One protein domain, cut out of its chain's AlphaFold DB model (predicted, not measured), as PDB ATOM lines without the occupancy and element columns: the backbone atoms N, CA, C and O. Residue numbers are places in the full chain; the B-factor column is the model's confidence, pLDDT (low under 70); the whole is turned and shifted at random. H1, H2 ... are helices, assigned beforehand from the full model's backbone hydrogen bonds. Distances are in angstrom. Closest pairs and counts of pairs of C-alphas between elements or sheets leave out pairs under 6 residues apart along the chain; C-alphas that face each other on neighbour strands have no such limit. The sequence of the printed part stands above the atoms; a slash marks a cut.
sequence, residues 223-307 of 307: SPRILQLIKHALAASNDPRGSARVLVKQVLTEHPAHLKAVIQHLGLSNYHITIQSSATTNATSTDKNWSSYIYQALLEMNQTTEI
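AT A GLANCE: This is residues 223 to 307 of the 307 residues of an uncharacterized protein of Puccinia coronata f. sp. avenae (UniProt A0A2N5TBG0). Helices H2 and H5 cross at the core. H1 meets both near their beginnings, H3 folds back from H2's end, and residues 276 to 289 loop outside. The printed part has 85 residues with five named helices, all helix and compact, radius of gyration of the C-alphas 12.7 A, spans 34 by 30 by 21 A.

HOW THE PARTS SIT: Tight links join H1, residues 224 to 236, to H2, residues 240 to 254, and H2 to H3, residues 256 to 265. H2 touches H5, residues 290 to 304, at a steep tilt, 53 degrees; C-alphas Arg 245 and Ala 297 are closest, 5.0 A. H4, residues 271 to 275, is near H5; their link is long. H3 has 4 of 6 O i to N i+4 pairs within hydrogen-bond range, H5 10 of 11.

IN THESE COORDINATES: H2 is 20.9 A long, H5 22.1 A. C-alpha 224 is at (1.736, 17.831, 215.439), C-alpha 304 at (-23.386, 29.167, 229.885).

THE WHOLE: The printed part has no cut; residues 269 to 288 and 303 to 307 have pLDDT under 70.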
ATOM      1  N   SER A 223       2.114  18.338 220.270       92.12
ATOM      2  CA  SER A 223       2.689  17.532 219.186       92.12
ATOM      3  C   SER A 223       1.844  17.611 217.901       92.12
ATOM      4  O   SER A 223       0.635  17.357 217.958       92.12
ATOM      5  N   PRO A 224       2.456  17.829 216.716       90.88
ATOM      6  CA  PRO A 224       1.736  17.831 215.439       90.88
ATOM      7  C   PRO A 224       0.904  16.563 215.210       90.88
ATOM      8  O   PRO A 224      -0.169  16.608 214.612       90.88
ATOM      9  N   ARG A 225       1.370  15.424 215.740       91.62
ATOM     10  CA  ARG A 225       0.662  14.143 215.662       91.62
ATOM     11  C   ARG A 225      -0.652  14.151 216.449       91.62
ATOM     12  O   ARG A 225      -1.622  13.567 215.979       91.62
ATOM     13  N   ILE A 226      -0.689  14.787 217.620       94.00
ATOM     14  CA  ILE A 226      -1.903  14.903 218.444       94.00
ATOM     15  C   ILE A 226      -2.930  15.776 217.719       94.00
ATOM     16  O   ILE A 226      -4.081  15.375 217.562       94.00
ATOM     17  N   LEU A 227      -2.492  16.917 217.181       93.75
ATOM     18  CA  LEU A 227      -3.355  17.817 216.413       93.75
ATOM     19  C   LEU A 227      -3.927  17.141 215.162       93.75
ATOM     20  O   LEU A 227      -5.107  17.293 214.854       93.75
ATOM     21  N   GLN A 228      -3.115  16.341 214.467       94.06
ATOM     22  CA  GLN A 228      -3.582  15.571 213.318       94.06
ATOM     23  C   GLN A 228      -4.656  14.545 213.707       94.06
ATOM     24  O   GLN A 228      -5.626  14.384 212.970       94.06
ATOM     25  N   LEU A 229      -4.515  13.876 214.856       95.06
ATOM     26  CA  LEU A 229      -5.522  12.932 215.350       95.06
ATOM     27  C   LEU A 229      -6.838  13.633 215.688       95.06
ATOM     28  O   LEU A 229      -7.886  13.167 215.255       95.06
ATOM     29  N   ILE A 230      -6.786  14.787 216.359       95.44
ATOM     30  CA  ILE A 230      -7.976  15.601 216.654       95.44
ATOM     31  C   ILE A 230      -8.663  16.033 215.355       95.44
ATOM     32  O   ILE A 230      -9.868  15.846 215.193       95.44
ATOM     33  N   LYS A 231      -7.891  16.545 214.388       94.25
ATOM     34  CA  LYS A 231      -8.406  16.928 213.070       94.25
ATOM     35  C   LYS A 231      -9.073  15.749 212.360       94.25
ATOM     36  O   LYS A 231     -10.151  15.915 211.797       94.25
ATOM     37  N   HIS A 232      -8.445  14.574 212.366       94.12
ATOM     38  CA  HIS A 232      -9.000  13.380 211.731       94.12
ATOM     39  C   HIS A 232     -10.264  12.883 212.438       94.12
ATOM     40  O   HIS A 232     -11.215  12.526 211.753       94.12
ATOM     41  N   ALA A 233     -10.301  12.894 213.772       94.94
ATOM     42  CA  ALA A 233     -11.478  12.495 214.537       94.94
ATOM     43  C   ALA A 233     -12.668  13.428 214.261       94.94
ATOM     44  O   ALA A 233     -13.761  12.953 213.966       94.94
ATOM     45  N   LEU A 234     -12.446  14.747 214.252       94.88
ATOM     46  CA  LEU A 234     -13.485  15.721 213.902       94.88
ATOM     47  C   LEU A 234     -13.957  15.563 212.453       94.88
ATOM     48  O   LEU A 234     -15.153  15.610 212.200       94.88
ATOM     49  N   ALA A 235     -13.040  15.339 211.507       91.94
ATOM     50  CA  ALA A 235     -13.392  15.125 210.104       91.94
ATOM     51  C   ALA A 235     -14.130  13.796 209.856       91.94
ATOM     52  O   ALA A 235     -14.908  13.702 208.912       91.94
ATOM     53  N   ALA A 236     -13.881  12.777 210.682       90.31
ATOM     54  CA  ALA A 236     -14.571  11.490 210.626       90.31
ATOM     55  C   ALA A 236     -15.942  11.509 211.323       90.31
ATOM     56  O   ALA A 236     -16.688  10.536 211.213       90.31
ATOM     57  N   SER A 237     -16.269  12.579 212.054       92.06
ATOM     58  CA  SER A 237     -17.556  12.726 212.723       92.06
ATOM     59  C   SER A 237     -18.659  13.138 211.758       92.06
ATOM     60  O   SER A 237     -18.470  14.011 210.912       92.06
ATOM     61  N   ASN A 238     -19.841  12.545 211.939       90.81
ATOM     62  CA  ASN A 238     -21.061  12.976 211.257       90.81
ATOM     63  C   ASN A 238     -21.530  14.356 211.756       90.81
ATOM     64  O   ASN A 238     -22.179  15.083 211.008       90.81
ATOM     65  N   ASP A 239     -21.163  14.730 212.988       92.75
ATOM     66  CA  ASP A 239     -21.377  16.062 213.560       92.75
ATOM     67  C   ASP A 239     -20.070  16.606 214.173       92.75
ATOM     68  O   ASP A 239     -19.821  16.481 215.377       92.75
ATOM     69  N   PRO A 240     -19.205  17.236 213.356       91.56
ATOM     70  CA  PRO A 240     -17.950  17.809 213.833       91.56
ATOM     71  C   PRO A 240     -18.138  18.910 214.887       91.56
ATOM     72  O   PRO A 240     -17.254  19.108 215.723       91.56
ATOM     73  N   ARG A 241     -19.272  19.628 214.869       91.62
ATOM     74  CA  ARG A 241     -19.573  20.684 215.848       91.62
ATOM     75  C   ARG A 241     -19.927  20.075 217.198       91.62
ATOM     76  O   ARG A 241     -19.337  20.464 218.203       91.62
ATOM     77  N   GLY A 242     -20.822  19.088 217.214       91.38
ATOM     78  CA  GLY A 242     -21.148  18.324 218.418       91.38
ATOM     79  C   GLY A 242     -19.918  17.650 219.022       91.38
ATOM     80  O   GLY A 242     -19.657  17.797 220.213       91.38
ATOM     81  N   SER A 243     -19.080  17.008 218.203       93.94
ATOM     82  CA  SER A 243     -17.823  16.403 218.667       93.94
ATOM     83  C   SER A 243     -16.851  17.422 219.275       93.94
ATOM     84  O   SER A 243     -16.219  17.140 220.294       93.94
ATOM     85  N   ALA A 244     -16.740  18.619 218.692       93.56
ATOM     86  CA  ALA A 244     -15.924  19.693 219.256       93.56
ATOM     87  C   ALA A 244     -16.478  20.192 220.602       93.56
ATOM     88  O   ALA A 244     -15.701  20.422 221.528       93.56
ATOM     89  N   ARG A 245     -17.807  20.293 220.746       91.69
ATOM     90  CA  ARG A 245     -18.458  20.606 222.030       91.69
ATOM     91  C   ARG A 245     -18.172  19.552 223.086       91.69
ATOM     92  O   ARG A 245     -17.841  19.919 224.205       91.69
ATOM     93  N   VAL A 246     -18.239  18.267 222.739       90.75
ATOM     94  CA  VAL A 246     -17.910  17.168 223.664       90.75
ATOM     95  C   VAL A 246     -16.459  17.270 224.138       90.75
ATOM     96  O   VAL A 246     -16.209  17.210 225.340       90.75
ATOM     97  N   LEU A 247     -15.512  17.508 223.220       93.56
ATOM     98  CA  LEU A 247     -14.100  17.721 223.558       93.56
ATOM     99  C   LEU A 247     -13.921  18.884 224.546       93.56
ATOM    100  O   LEU A 247     -13.221  18.742 225.548       93.56
ATOM    101  N   VAL A 248     -14.552  20.029 224.272       92.56
ATOM    102  CA  VAL A 248     -14.456  21.223 225.123       92.56
ATOM    103  C   VAL A 248     -15.117  20.999 226.482       92.56
ATOM    104  O   VAL A 248     -14.478  21.284 227.495       92.56
ATOM    105  N   LYS A 249     -16.335  20.434 226.518       90.62
ATOM    106  CA  LYS A 249     -17.044  20.068 227.757       90.62
ATOM    107  C   LYS A 249     -16.129  19.237 228.636       90.62
ATOM    108  O   LYS A 249     -15.923  19.576 229.790       90.62
ATOM    109  N   GLN A 250     -15.524  18.204 228.058       90.00
ATOM    110  CA  GLN A 250     -14.698  17.271 228.802       90.00
ATOM    111  C   GLN A 250     -13.428  17.914 229.367       90.00
ATOM    112  O   GLN A 250     -13.060  17.651 230.509       90.00
ATOM    113  N   VAL A 251     -12.770  18.797 228.609       91.00
ATOM    114  CA  VAL A 251     -11.628  19.563 229.132       91.00
ATOM    115  C   VAL A 251     -12.066  20.482 230.276       91.00
ATOM    116  O   VAL A 251     -11.357  20.569 231.275       91.00
ATOM    117  N   LEU A 252     -13.221  21.141 230.160       89.44
ATOM    118  CA  LEU A 252     -13.745  22.036 231.196       89.44
ATOM    119  C   LEU A 252     -14.157  21.288 232.471       89.44
ATOM    120  O   LEU A 252     -13.881  21.773 233.565       89.44
ATOM    121  N   THR A 253     -14.786  20.120 232.346       86.88
ATOM    122  CA  THR A 253     -15.295  19.355 233.492       86.88
ATOM    123  C   THR A 253     -14.210  18.525 234.171       86.88
ATOM    124  O   THR A 253     -14.103  18.547 235.394       86.88
ATOM    125  N   GLU A 254     -13.383  17.808 233.406       86.31
ATOM    126  CA  GLU A 254     -12.400  16.860 233.956       86.31
ATOM    127  C   GLU A 254     -11.020  17.502 234.176       86.31
ATOM    128  O   GLU A 254     -10.248  17.059 235.029       86.31
ATOM    129  N   HIS A 255     -10.689  18.561 233.427       87.25
ATOM    130  CA  HIS A 255      -9.354  19.167 233.428       87.25
ATOM    131  C   HIS A 255      -9.351  20.712 233.418       87.25
ATOM    132  O   HIS A 255      -8.557  21.313 232.681       87.25
ATOM    133  N   PRO A 256     -10.155  21.397 234.261       87.12
ATOM    134  CA  PRO A 256     -10.327  22.854 234.198       87.12
ATOM    135  C   PRO A 256      -9.008  23.626 234.348       87.12
ATOM    136  O   PRO A 256      -8.762  24.601 233.638       87.12
ATOM    137  N   ALA A 257      -8.102  23.149 235.210       88.75
ATOM    138  CA  ALA A 257      -6.786  23.760 235.422       88.75
ATOM    139  C   ALA A 257      -5.889  23.751 234.167       88.75
ATOM    140  O   ALA A 257      -4.949  24.540 234.065       88.75
ATOM    141  N   HIS A 258      -6.174  22.873 233.202       89.44
ATOM    142  CA  HIS A 258      -5.383  22.692 231.989       89.44
ATOM    143  C   HIS A 258      -5.986  23.368 230.756       89.44
ATOM    144  O   HIS A 258      -5.352  23.352 229.701       89.44
ATOM    145  N   LEU A 259      -7.151  24.015 230.876       88.69
ATOM    146  CA  LEU A 259      -7.835  24.664 229.755       88.69
ATOM    147  C   LEU A 259      -6.911  25.618 228.981       88.69
ATOM    148  O   LEU A 259      -6.819  25.542 227.758       88.69
ATOM    149  N   LYS A 260      -6.162  26.471 229.692       87.06
ATOM    150  CA  LYS A 260      -5.213  27.414 229.077       87.06
ATOM    151  C   LYS A 260      -4.124  26.702 228.269       87.06
ATOM    152  O   LYS A 260      -3.801  27.132 227.163       87.06
ATOM    153  N   ALA A 261      -3.575  25.613 228.808       89.31
ATOM    154  CA  ALA A 261      -2.564  24.816 228.117       89.31
ATOM    155  C   ALA A 261      -3.153  24.156 226.865       89.31
ATOM    156  O   ALA A 261      -2.555  24.231 225.798       89.31
ATOM    157  N   VAL A 262      -4.361  23.596 226.967       90.50
ATOM    158  CA  VAL A 262      -5.077  22.992 225.835       90.50
ATOM    159  C   VAL A 262      -5.335  24.017 224.727       90.50
ATOM    160  O   VAL A 262      -5.008  23.752 223.573       90.50
ATOM    161  N   ILE A 263      -5.839  25.210 225.057       89.12
ATOM    162  CA  ILE A 263      -6.054  26.303 224.091       89.12
ATOM    163  C   ILE A 263      -4.745  26.662 223.376       89.12
ATOM    164  O   ILE A 263      -4.719  26.779 222.148       89.12
ATOM    165  N   GLN A 264      -3.648  26.792 224.126       88.50
ATOM    166  CA  GLN A 264      -2.333  27.079 223.559       88.50
ATOM    167  C   GLN A 264      -1.839  25.942 222.655       88.50
ATOM    168  O   GLN A 264      -1.355  26.199 221.554       88.50
ATOM    169  N   HIS A 265      -1.977  24.688 223.086       91.81
ATOM    170  CA  HIS A 265      -1.542  23.520 222.323       91.81
ATOM    171  C   HIS A 265      -2.332  23.338 221.028       91.81
ATOM    172  O   HIS A 265      -1.754  22.937 220.021       91.81
ATOM    173  N   LEU A 266      -3.617  23.696 221.027       89.31
ATOM    174  CA  LEU A 266      -4.462  23.722 219.833       89.31
ATOM    175  C   LEU A 266      -4.140  24.894 218.888       89.31
ATOM    176  O   LEU A 266      -4.713  24.969 217.803       89.31
ATOM    177  N   GLY A 267      -3.243  25.809 219.275       85.56
ATOM    178  CA  GLY A 267      -2.927  27.010 218.500       85.56
ATOM    179  C   GLY A 267      -4.066  28.032 218.487       85.56
ATOM    180  O   GLY A 267      -4.131  28.873 217.593       85.56
ATOM    181  N   LEU A 268      -4.969  27.972 219.469       84.38
ATOM    182  CA  LEU A 268      -6.137  28.847 219.597       84.38
ATOM    183  C   LEU A 268      -5.830  30.089 220.446       84.38
ATOM    184  O   LEU A 268      -6.711  30.641 221.093       84.38
ATOM    185  N   SER A 269      -4.579  30.555 220.445       69.00
ATOM    186  CA  SER A 269      -4.066  31.638 221.300       69.00
ATOM    187  C   SER A 269      -4.871  32.943 221.211       69.00
ATOM    188  O   SER A 269      -4.942  33.694 222.182       69.00
ATOM    189  N   ASN A 270      -5.524  33.194 220.070       61.66
ATOM    190  CA  ASN A 270      -6.393  34.356 219.862       61.66
ATOM    191  C   ASN A 270      -7.679  34.318 220.708       61.66
ATOM    192  O   ASN A 270      -8.325  35.348 220.863       61.66
ATOM    193  N   TYR A 271      -8.027  33.174 221.302       60.66
ATOM    194  CA  TYR A 271      -9.173  33.011 222.197       60.66
ATOM    195  C   TYR A 271      -9.173  33.995 223.371       60.66
ATOM    196  O   TYR A 271     -10.196  34.614 223.658       60.66
ATOM    197  N   HIS A 272      -8.017  34.227 223.997       56.91
ATOM    198  CA  HIS A 272      -7.922  35.178 225.108       56.91
ATOM    199  C   HIS A 272      -8.126  36.638 224.675       56.91
ATOM    200  O   HIS A 272      -8.651  37.433 225.449       56.91
ATOM    201  N   ILE A 273      -7.754  36.983 223.437       54.06
ATOM    202  CA  ILE A 273      -7.899  38.339 222.883       54.06
ATOM    203  C   ILE A 273      -9.373  38.628 222.572       54.06
ATOM    204  O   ILE A 273      -9.858  39.739 222.790       54.06
ATOM    205  N   THR A 274     -10.116  37.621 222.100       52.00
ATOM    206  CA  THR A 274     -11.530  37.799 221.758       52.00
ATOM    207  C   THR A 274     -12.430  37.831 222.988       52.00
ATOM    208  O   THR A 274     -13.346  38.642 222.991       52.00
ATOM    209  N   ILE A 275     -12.168  37.060 224.054       52.56
ATOM    210  CA  ILE A 275     -12.975  37.130 225.296       52.56
ATOM    211  C   ILE A 275     -12.980  38.548 225.887       52.56
ATOM    212  O   ILE A 275     -14.015  39.020 226.340       52.56
ATOM    213  N   GLN A 276     -11.859  39.274 225.812       45.47
ATOM    214  CA  GLN A 276     -11.804  40.676 226.252       45.47
ATOM    215  C   GLN A 276     -12.509  41.655 225.297       45.47
ATOM    216  O   GLN A 276     -12.782  42.787 225.682       45.47
ATOM    217  N   SER A 277     -12.809  41.229 224.067       42.56
ATOM    218  CA  SER A 277     -13.311  42.086 222.985       42.56
ATOM    219  C   SER A 277     -14.720  41.722 222.496       42.56
ATOM    220  O   SER A 277     -15.199  42.346 221.558       42.56
ATOM    221  N   SER A 278     -15.390  40.722 223.084       42.34
ATOM    222  CA  SER A 278     -16.693  40.223 222.613       42.34
ATOM    223  C   SER A 278     -17.808  40.337 223.659       42.34
ATOM    224  O   SER A 278     -18.546  39.398 223.925       42.34
ATOM    225  N   ALA A 279     -18.039  41.566 224.125       41.59
ATOM    226  CA  ALA A 279     -19.355  42.136 223.862       41.59
ATOM    227  C   ALA A 279     -19.379  42.469 222.361       41.59
ATOM    228  O   ALA A 279     -18.479  43.146 221.875       41.59
ATOM    229  N   THR A 280     -20.367  41.982 221.610       41.03
ATOM    230  CA  THR A 280     -20.533  42.209 220.157       41.03
ATOM    231  C   THR A 280     -19.435  41.646 219.244       41.03
ATOM    232  O   THR A 280     -18.497  42.332 218.866       41.03
ATOM    233  N   THR A 281     -19.618  40.417 218.758       37.69
ATOM    234  CA  THR A 281     -19.633  40.137 217.307       37.69
ATOM    235  C   THR A 281     -20.040  38.684 217.068       37.69
ATOM    236  O   THR A 281     -19.302  37.749 217.364       37.69
ATOM    237  N   ASN A 282     -21.229  38.501 216.494       40.53
ATOM    238  CA  ASN A 282     -21.657  37.240 215.897       40.53
ATOM    239  C   ASN A 282     -20.769  36.959 214.680       40.53
ATOM    240  O   ASN A 282     -21.088  37.354 213.559       40.53
ATOM    241  N   ALA A 283     -19.626  36.316 214.898       41.06
ATOM    242  CA  ALA A 283     -18.782  35.835 213.819       41.06
ATOM    243  C   ALA A 283     -19.411  34.568 213.222       41.06
ATOM    244  O   ALA A 283     -19.064  33.438 213.566       41.06
ATOM    245  N   THR A 284     -20.342  34.763 212.289       40.97
ATOM    246  CA  THR A 284     -20.719  33.771 211.280       40.97
ATOM    247  C   THR A 284     -19.527  33.520 210.353       40.97
ATOM    248  O   THR A 284     -19.518  33.971 209.210       40.97
ATOM    249  N   SER A 285     -18.492  32.821 210.827       42.31
ATOM    250  CA  SER A 285     -17.507  32.209 209.936       42.31
ATOM    251  C   SER A 285     -17.954  30.778 209.640       42.31
ATOM    252  O   SER A 285     -17.884  29.857 210.454       42.31
ATOM    253  N   THR A 286     -18.472  30.589 208.431       44.28
ATOM    254  CA  THR A 286     -18.792  29.292 207.821       44.28
ATOM    255  C   THR A 286     -17.534  28.545 207.366       44.28
ATOM    256  O   THR A 286     -17.587  27.759 206.420       44.28
ATOM    257  N   ASP A 287     -16.394  28.775 208.017       49.44
ATOM    258  CA  ASP A 287     -15.178  28.042 207.709       49.44
ATOM    259  C   ASP A 287     -15.293  26.638 208.289       49.44
ATOM    260  O   ASP A 287     -15.316  26.434 209.506       49.44
ATOM    261  N   LYS A 288     -15.360  25.656 207.384       61.97
ATOM    262  CA  LYS A 288     -15.289  24.213 207.656       61.97
ATOM    263  C   LYS A 288     -13.881  23.818 208.121       61.97
ATOM    264  O   LYS A 288     -13.242  22.941 207.545       61.97
ATOM    265  N   ASN A 289     -13.359  24.515 209.122       81.88
ATOM    266  CA  ASN A 289     -12.046  24.282 209.689       81.88
ATOM    267  C   ASN A 289     -12.209  23.710 211.099       81.88
ATOM    268  O   ASN A 289     -12.979  24.230 211.902       81.88
ATOM    269  N   TRP A 290     -11.470  22.645 211.404       86.69
ATOM    270  CA  TRP A 290     -11.557  21.924 212.679       86.69
ATOM    271  C   TRP A 290     -11.338  22.850 213.888       86.69
ATOM    272  O   TRP A 290     -12.012  22.711 214.905       86.69
ATOM    273  N   SER A 291     -10.445  23.835 213.753       86.50
ATOM    274  CA  SER A 291     -10.157  24.829 214.788       86.50
ATOM    275  C   SER A 291     -11.320  25.795 215.022       86.50
ATOM    276  O   SER A 291     -11.519  26.223 216.155       86.50
ATOM    277  N   SER A 292     -12.120  26.093 213.990       86.31
ATOM    278  CA  SER A 292     -13.317  26.937 214.103       86.31
ATOM    279  C   SER A 292     -14.389  26.262 214.957       86.31
ATOM    280  O   SER A 292     -14.958  26.898 215.839       86.31
ATOM    281  N   TYR A 293     -14.605  24.951 214.779       89.94
ATOM    282  CA  TYR A 293     -15.562  24.196 215.597       89.94
ATOM    283  C   TYR A 293     -15.186  24.193 217.079       89.94
ATOM    284  O   TYR A 293     -16.043  24.419 217.929       89.94
ATOM    285  N   ILE A 294     -13.903  23.983 217.393       89.75
ATOM    286  CA  ILE A 294     -13.426  24.008 218.783       89.75
ATOM    287  C   ILE A 294     -13.524  25.421 219.361       89.75
ATOM    288  O   ILE A 294     -13.957  25.595 220.495       89.75
ATOM    289  N   TYR A 295     -13.159  26.437 218.580       88.50
ATOM    290  CA  TYR A 295     -13.254  27.829 219.001       88.50
ATOM    291  C   TYR A 295     -14.701  28.253 219.296       88.50
ATOM    292  O   TYR A 295     -14.961  28.839 220.343       88.50
ATOM    293  N   GLN A 296     -15.651  27.909 218.420       87.31
ATOM    294  CA  GLN A 296     -17.080  28.164 218.639       87.31
ATOM    295  C   GLN A 296     -17.585  27.451 219.897       87.31
ATOM    296  O   GLN A 296     -18.217  28.087 220.734       87.31
ATOM    297  N   ALA A 297     -17.229  26.177 220.087       89.44
ATOM    298  CA  ALA A 297     -17.584  25.433 221.292       89.44
ATOM    299  C   ALA A 297     -17.036  26.087 222.576       89.44
ATOM    300  O   ALA A 297     -17.742  26.161 223.578       89.44
ATOM    301  N   LEU A 298     -15.804  26.606 222.547       87.75
ATOM    302  CA  LEU A 298     -15.210  27.328 223.676       87.75
ATOM    303  C   LEU A 298     -15.908  28.663 223.988       87.75
ATOM    304  O   LEU A 298     -15.897  29.088 225.142       87.75
ATOM    305  N   LEU A 299     -16.467  29.350 222.986       84.56
ATOM    306  CA  LEU A 299     -17.244  30.577 223.197       84.56
ATOM    307  C   LEU A 299     -18.630  30.272 223.770       84.56
ATOM    308  O   LEU A 299     -19.046  30.909 224.733       84.56
ATOM    309  N   GLU A 300     -19.319  29.283 223.200       84.12
ATOM    310  CA  GLU A 300     -20.654  28.867 223.638       84.12
ATOM    311  C   GLU A 300     -20.645  28.390 225.096       84.12
ATOM    312  O   GLU A 300     -21.502  28.797 225.876       84.12
ATOM    313  N   MET A 301     -19.656  27.578 225.493       80.44
ATOM    314  CA  MET A 301     -19.617  27.025 226.852       80.44
ATOM    315  C   MET A 301     -19.285  28.058 227.931       80.44
ATOM    316  O   MET A 301     -19.817  27.948 229.035       80.44
ATOM    317  N   ASN A 302     -18.489  29.084 227.616       70.38
ATOM    318  CA  ASN A 302     -18.223  30.175 228.558       70.38
ATOM    319  C   ASN A 302     -19.470  31.021 228.844       70.38
ATOM    320  O   ASN A 302     -19.664  31.441 229.981       70.38
ATOM    321  N   GLN A 303     -20.326  31.244 227.839       63.00
ATOM    322  CA  GLN A 303     -21.566  32.012 228.006       63.00
ATOM    323  C   GLN A 303     -22.568  31.302 228.930       63.00
ATOM    324  O   GLN A 303     -23.323  31.959 229.639       63.00
ATOM    325  N   THR A 304     -22.554  29.967 228.967       57.84
ATOM    326  CA  THR A 304     -23.386  29.167 229.885       57.84
ATOM    327  C   THR A 304     -22.881  29.115 231.329       57.84
ATOM    328  O   THR A 304     -23.660  28.769 232.208       57.84
ATOM    329  N   THR A 305     -21.612  29.436 231.598       52.00
ATOM    330  CA  THR A 305     -21.030  29.427 232.959       52.00
ATOM    331  C   THR A 305     -21.118  30.769 233.700       52.00
ATOM    332  O   THR A 305     -20.718  30.834 234.858       52.00
ATOM    333  N   GLU A 306     -21.627  31.831 233.065       38.88
ATOM    334  CA  GLU A 306     -21.807  33.167 233.672       38.88
ATOM    335  C   GLU A 306     -23.248  33.444 234.174       38.88
ATOM    336  O   GLU A 306     -23.612  34.600 234.394       38.88
ATOM    337  N   ILE A 307     -24.063  32.402 234.389       32.44
ATOM    338  CA  ILE A 307     -25.401  32.474 235.022       32.44
ATOM    339  C   ILE A 307     -25.362  31.722 236.353       32.44
ATOM    340  O   ILE A 307     -25.916  32.255 237.341       32.44
TER     341      ILE A 307